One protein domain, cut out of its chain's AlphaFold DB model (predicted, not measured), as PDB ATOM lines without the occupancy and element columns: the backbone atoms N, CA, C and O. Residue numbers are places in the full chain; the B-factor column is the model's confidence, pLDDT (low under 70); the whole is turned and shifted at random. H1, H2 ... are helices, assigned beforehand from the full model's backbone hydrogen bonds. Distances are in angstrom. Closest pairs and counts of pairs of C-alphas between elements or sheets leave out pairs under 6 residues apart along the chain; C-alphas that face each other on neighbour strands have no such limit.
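Overview. This is residues 75 to 119 of the 178 residues of an uncharacterized protein of Arion vulgaris (UniProt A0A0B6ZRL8). The model is an open, flat V: a winding stretch without named elements, residues 75 to 94, makes one arm, short H1 sits at the corner, and long helix H2 makes the other arm. The printed part has 45 residues with two named helices, H1 then H2, and no named strand; its class is all helix. It is only just loose, close to extended, with a radius of gyration of the C-alphas of 13.6 A and spans of 36 by 27 by 13 A.

Along the chain. Start at C-alpha 75, (20.182, -90.674, -7.732), and reach H1, residues 95 to 98, at C-alpha 95, (7.539, -94.940, -22.350); it measures 5.6 A. H2, residues 100 to 119, runs 28.4 A to C-alpha 119 at (-3.709, -65.210, -17.200).

Arrangement. Look at Met 95 and Gln 101: their C-alphas, the closest of H1 and H2, are 6.7 A apart, and the helices are close but not clearly touching. In H2, 15 of 16 O i to N i+4 pairs are within hydrogen-bond range; H1 is too short for such a pair.

Size, cuts and confidence. The C-alphas farthest apart, Pro 75 and His 117, are 37.1 A apart. The printed part has no cut, and the link from H1 to H2 is tight. Mean pLDDT of the printed part is 71.8, with 20 residues under 70, among them 83 to 90.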
ATOM      1  N   PRO A  75      20.757 -91.427  -6.628       69.19
ATOM      2  CA  PRO A  75      20.182 -90.674  -7.732       69.19
ATOM      3  C   PRO A  75      18.954 -89.899  -7.248       69.19
ATOM      4  O   PRO A  75      18.186 -90.385  -6.417       69.19
ATOM      5  N   ARG A  76      18.766 -88.700  -7.803       66.19
ATOM      6  CA  ARG A  76      17.680 -87.774  -7.442       66.19
ATOM      7  C   ARG A  76      16.293 -88.400  -7.563       66.19
ATOM      8  O   ARG A  76      15.407 -88.135  -6.763       66.19
ATOM      9  N   SER A  77      16.137 -89.329  -8.503       63.59
ATOM     10  CA  SER A  77      14.909 -90.103  -8.693       63.59
ATOM     11  C   SER A  77      14.513 -90.971  -7.497       63.59
ATOM     12  O   SER A  77      13.348 -91.340  -7.379       63.59
ATOM     13  N   LEU A  78      15.447 -91.286  -6.595       66.75
ATOM     14  CA  LEU A  78      15.200 -92.062  -5.378       66.75
ATOM     15  C   LEU A  78      15.017 -91.184  -4.131       66.75
ATOM     16  O   LEU A  78      14.809 -91.728  -3.043       66.75
ATOM     17  N   ILE A  79      15.109 -89.857  -4.257       73.19
ATOM     18  CA  ILE A  79      14.937 -88.917  -3.145       73.19
ATOM     19  C   ILE A  79      13.494 -88.396  -3.163       73.19
ATOM     20  O   ILE A  79      13.101 -87.734  -4.126       73.19
ATOM     21  N   PRO A  80      12.695 -88.671  -2.113       69.81
ATOM     22  CA  PRO A  80      11.328 -88.186  -2.038       69.81
ATOM     23  C   PRO A  80      11.206 -86.675  -2.210       69.81
ATOM     24  O   PRO A  80      11.855 -85.913  -1.500       69.81
ATOM     25  N   GLY A  81      10.354 -86.255  -3.148       67.50
ATOM     26  CA  GLY A  81      10.067 -84.845  -3.421       67.50
ATOM     27  C   GLY A  81      11.010 -84.146  -4.408       67.50
ATOM     28  O   GLY A  81      10.780 -82.976  -4.708       67.50
ATOM     29  N   GLU A  82      12.033 -84.815  -4.951       71.38
ATOM     30  CA  GLU A  82      12.864 -84.227  -6.010       71.38
ATOM     31  C   GLU A  82      12.223 -84.332  -7.409       71.38
ATOM     32  O   GLU A  82      11.361 -85.167  -7.678       71.38
ATOM     33  N   ILE A  83      12.651 -83.470  -8.341       51.72
ATOM     34  CA  ILE A  83      12.216 -83.528  -9.747       51.72
ATOM     35  C   ILE A  83      12.707 -84.846 -10.356       51.72
ATOM     36  O   ILE A  83      13.906 -85.120 -10.374       51.72
ATOM     37  N   GLY A  84      11.775 -85.653 -10.865       61.16
ATOM     38  CA  GLY A  84      12.061 -87.012 -11.321       61.16
ATOM     39  C   GLY A  84      11.981 -88.066 -10.214       61.16
ATOM     40  O   GLY A  84      12.330 -89.216 -10.478       61.16
ATOM     41  N   TRP A  85      11.511 -87.708  -9.009       60.81
ATOM     42  CA  TRP A  85      11.071 -88.672  -8.002       60.81
ATOM     43  C   TRP A  85       9.868 -89.437  -8.543       60.81
ATOM     44  O   TRP A  85       8.714 -89.012  -8.472       60.81
ATOM     45  N   GLY A  86      10.182 -90.550  -9.183       63.56
ATOM     46  CA  GLY A  86       9.220 -91.477  -9.722       63.56
ATOM     47  C   GLY A  86       8.985 -92.586  -8.714       63.56
ATOM     48  O   GLY A  86       9.927 -93.223  -8.247       63.56
ATOM     49  N   ILE A  87       7.724 -92.829  -8.375       64.94
ATOM     50  CA  ILE A  87       7.344 -94.019  -7.624       64.94
ATOM     51  C   ILE A  87       7.592 -95.228  -8.545       64.94
ATOM     52  O   ILE A  87       6.937 -95.288  -9.579       64.94
ATOM     53  N   PRO A  88       8.485 -96.186  -8.224       65.25
ATOM     54  CA  PRO A  88       8.949 -97.196  -9.187       65.25
ATOM     55  C   PRO A  88       7.838 -97.995  -9.883       65.25
ATOM     56  O   PRO A  88       7.981 -98.360 -11.038       65.25
ATOM     57  N   TRP A  89       6.706 -98.229  -9.213       66.62
ATOM     58  CA  TRP A  89       5.551 -98.935  -9.791       66.62
ATOM     59  C   TRP A  89       4.587 -98.046 -10.593       66.62
ATOM     60  O   TRP A  89       3.645 -98.550 -11.195       66.62
ATOM     61  N   LEU A  90       4.782 -96.728 -10.565       65.62
ATOM     62  CA  LEU A  90       4.014 -95.736 -11.321       65.62
ATOM     63  C   LEU A  90       4.860 -95.081 -12.426       65.62
ATOM     64  O   LEU A  90       4.333 -94.339 -13.252       65.62
ATOM     65  N   VAL A  91       6.174 -95.328 -12.430       70.31
ATOM     66  CA  VAL A  91       7.070 -94.888 -13.495       70.31
ATOM     67  C   VAL A  91       6.905 -95.822 -14.672       70.31
ATOM     68  O   VAL A  91       7.084 -97.030 -14.571       70.31
ATOM     69  N   ASP A  92       6.589 -95.226 -15.808       70.12
ATOM     70  CA  ASP A  92       6.588 -95.939 -17.063       70.12
ATOM     71  C   ASP A  92       8.011 -96.026 -17.626       70.12
ATOM     72  O   ASP A  92       8.541 -95.053 -18.169       70.12
ATOM     73  N   GLU A  93       8.639 -97.189 -17.458       70.12
ATOM     74  CA  GLU A  93       9.986 -97.473 -17.968       70.12
ATOM     75  C   GLU A  93      10.007 -97.707 -19.489       70.12
ATOM     76  O   GLU A  93      11.031 -97.490 -20.137       70.12
ATOM     77  N   ASP A  94       8.870 -98.086 -20.082       69.88
ATOM     78  CA  ASP A  94       8.723 -98.462 -21.495       69.88
ATOM     79  C   ASP A  94       7.929 -97.395 -22.266       69.88
ATOM     80  O   ASP A  94       7.066 -97.666 -23.105       69.88
ATOM     81  N   MET A  95       8.283 -96.143 -21.992       64.06
ATOM     82  CA  MET A  95       7.539 -94.940 -22.350       64.06
ATOM     83  C   MET A  95       7.210 -94.789 -23.855       64.06
ATOM     84  O   MET A  95       6.244 -94.119 -24.222       64.06
ATOM     85  N   SER A  96       7.994 -95.419 -24.737       69.19
ATOM     86  CA  SER A  96       7.769 -95.450 -26.190       69.19
ATOM     87  C   SER A  96       6.758 -96.508 -26.653       69.19
ATOM     88  O   SER A  96       6.195 -96.366 -27.736       69.19
ATOM     89  N   LYS A  97       6.521 -97.561 -25.862       73.81
ATOM     90  CA  LYS A  97       5.622 -98.678 -26.202       73.81
ATOM     91  C   LYS A  97       4.214 -98.480 -25.654       73.81
ATOM     92  O   LYS A  97       3.234 -98.838 -26.296       73.81
ATOM     93  N   THR A  98       4.126 -97.930 -24.454       75.19
ATOM     94  CA  THR A  98       2.893 -97.724 -23.679       75.19
ATOM     95  C   THR A  98       2.117 -96.479 -24.102       75.19
ATOM     96  O   THR A  98       0.913 -96.396 -23.878       75.19
ATOM     97  N   GLY A  99       2.798 -95.488 -24.689       73.75
ATOM     98  CA  GLY A  99       2.185 -94.227 -25.095       73.75
ATOM     99  C   GLY A  99       1.749 -93.330 -23.929       73.75
ATOM    100  O   GLY A  99       1.030 -92.358 -24.165       73.75
ATOM    101  N   HIS A 100       2.185 -93.585 -22.685       75.50
ATOM    102  CA  HIS A 100       1.801 -92.745 -21.538       75.50
ATOM    103  C   HIS A 100       2.195 -91.275 -21.713       75.50
ATOM    104  O   HIS A 100       1.484 -90.414 -21.203       75.50
ATOM    105  N   GLN A 101       3.260 -90.959 -22.460       72.69
ATOM    106  CA  GLN A 101       3.604 -89.567 -22.796       72.69
ATOM    107  C   GLN A 101       2.479 -88.849 -23.540       72.69
ATOM    108  O   GLN A 101       2.245 -87.670 -23.293       72.69
ATOM    109  N   ILE A 102       1.781 -89.546 -24.441       75.56
ATOM    110  CA  ILE A 102       0.692 -88.968 -25.235       75.56
ATOM    111  C   ILE A 102      -0.476 -88.642 -24.304       75.56
ATOM    112  O   ILE A 102      -0.991 -87.527 -24.312       75.56
ATOM    113  N   ILE A 103      -0.832 -89.592 -23.438       78.19
ATOM    114  CA  ILE A 103      -1.904 -89.436 -22.449       78.19
ATOM    115  C   ILE A 103      -1.569 -88.310 -21.458       78.19
ATOM    116  O   ILE A 103      -2.384 -87.418 -21.236       78.19
ATOM    117  N   GLN A 104      -0.355 -88.296 -20.901       76.31
ATOM    118  CA  GLN A 104       0.115 -87.222 -20.018       76.31
ATOM    119  C   GLN A 104       0.197 -85.871 -20.738       76.31
ATOM    120  O   GLN A 104      -0.049 -84.838 -20.117       76.31
ATOM    121  N   GLY A 105       0.478 -85.877 -22.042       78.19
ATOM    122  CA  GLY A 105       0.446 -84.699 -22.902       78.19
ATOM    123  C   GLY A 105      -0.918 -84.010 -22.895       78.19
ATOM    124  O   GLY A 105      -0.969 -82.799 -22.700       78.19
ATOM    125  N   TYR A 106      -2.016 -84.771 -22.989       83.25
ATOM    126  CA  TYR A 106      -3.375 -84.219 -22.889       83.25
ATOM    127  C   TYR A 106      -3.642 -83.553 -21.533       83.25
ATOM    128  O   TYR A 106      -4.184 -82.450 -21.481       83.25
ATOM    129  N   PHE A 107      -3.234 -84.186 -20.429       81.00
ATOM    130  CA  PHE A 107      -3.407 -83.611 -19.089       81.00
ATOM    131  C   PHE A 107      -2.560 -82.357 -18.883       81.00
ATOM    132  O   PHE A 107      -3.026 -81.381 -18.294       81.00
ATOM    133  N   ARG A 108      -1.326 -82.370 -19.392       82.88
ATOM    134  CA  ARG A 108      -0.428 -81.219 -19.353       82.88
ATOM    135  C   ARG A 108      -1.005 -80.050 -20.144       82.88
ATOM    136  O   ARG A 108      -1.066 -78.950 -19.610       82.88
ATOM    137  N   GLN A 109      -1.483 -80.305 -21.358       83.75
ATOM    138  CA  GLN A 109      -2.115 -79.290 -22.195       83.75
ATOM    139  C   GLN A 109      -3.365 -78.713 -21.523       83.75
ATOM    140  O   GLN A 109      -3.492 -77.500 -21.426       83.75
ATOM    141  N   ALA A 110      -4.239 -79.551 -20.960       83.00
ATOM    142  CA  ALA A 110      -5.422 -79.079 -20.238       83.00
ATOM    143  C   ALA A 110      -5.070 -78.221 -19.005       83.00
ATOM    144  O   ALA A 110      -5.763 -77.250 -18.693       83.00
ATOM    145  N   ALA A 111      -3.991 -78.560 -18.294       81.69
ATOM    146  CA  ALA A 111      -3.495 -77.761 -17.177       81.69
ATOM    147  C   ALA A 111      -2.901 -76.420 -17.644       81.69
ATOM    148  O   ALA A 111      -3.170 -75.385 -17.029       81.69
ATOM    149  N   GLU A 112      -2.129 -76.431 -18.732       83.31
ATOM    150  CA  GLU A 112      -1.557 -75.236 -19.355       83.31
ATOM    151  C   GLU A 112      -2.658 -74.306 -19.884       83.31
ATOM    152  O   GLU A 112      -2.641 -73.122 -19.549       83.31
ATOM    153  N   ASP A 113      -3.668 -74.835 -20.580       84.38
ATOM    154  CA  ASP A 113      -4.828 -74.083 -21.077       84.38
ATOM    155  C   ASP A 113      -5.605 -73.444 -19.923       84.38
ATOM    156  O   ASP A 113      -5.903 -72.248 -19.950       84.38
ATOM    157  N   LYS A 114      -5.871 -74.194 -18.844       80.00
ATOM    158  CA  LYS A 114      -6.550 -73.657 -17.652       80.00
ATOM    159  C   LYS A 114      -5.803 -72.465 -17.047       80.00
ATOM    160  O   LYS A 114      -6.431 -71.493 -16.627       80.00
ATOM    161  N   ILE A 115      -4.473 -72.531 -16.987       75.25
ATOM    162  CA  ILE A 115      -3.640 -71.442 -16.462       75.25
ATOM    163  C   ILE A 115      -3.572 -70.285 -17.464       75.25
ATOM    164  O   ILE A 115      -3.651 -69.127 -17.053       75.25
ATOM    165  N   ALA A 116      -3.444 -70.576 -18.759       72.94
ATOM    166  CA  ALA A 116      -3.363 -69.581 -19.819       72.94
ATOM    167  C   ALA A 116      -4.650 -68.757 -19.903       72.94
ATOM    168  O   ALA A 116      -4.582 -67.531 -19.866       72.94
ATOM    169  N   HIS A 117      -5.821 -69.401 -19.903       68.94
ATOM    170  CA  HIS A 117      -7.115 -68.716 -19.937       68.94
ATOM    171  C   HIS A 117      -7.333 -67.785 -18.739       68.94
ATOM    172  O   HIS A 117      -7.935 -66.726 -18.896       68.94
ATOM    173  N   GLY A 118      -6.811 -68.136 -17.560       65.88
ATOM    174  CA  GLY A 118      -6.882 -67.281 -16.372       65.88
ATOM    175  C   GLY A 118      -5.862 -66.136 -16.343       65.88
ATOM    176  O   GLY A 118      -6.006 -65.227 -15.531       65.88
ATOM    177  N   LYS A 119      -4.825 -66.175 -17.192       66.25
ATOM    178  CA  LYS A 119      -3.709 -65.210 -17.200       66.25
ATOM    179  C   LYS A 119      -3.693 -64.274 -18.408       66.25
ATOM    180  O   LYS A 119      -2.773 -63.465 -18.534       66.25
TER     181      LYS A 119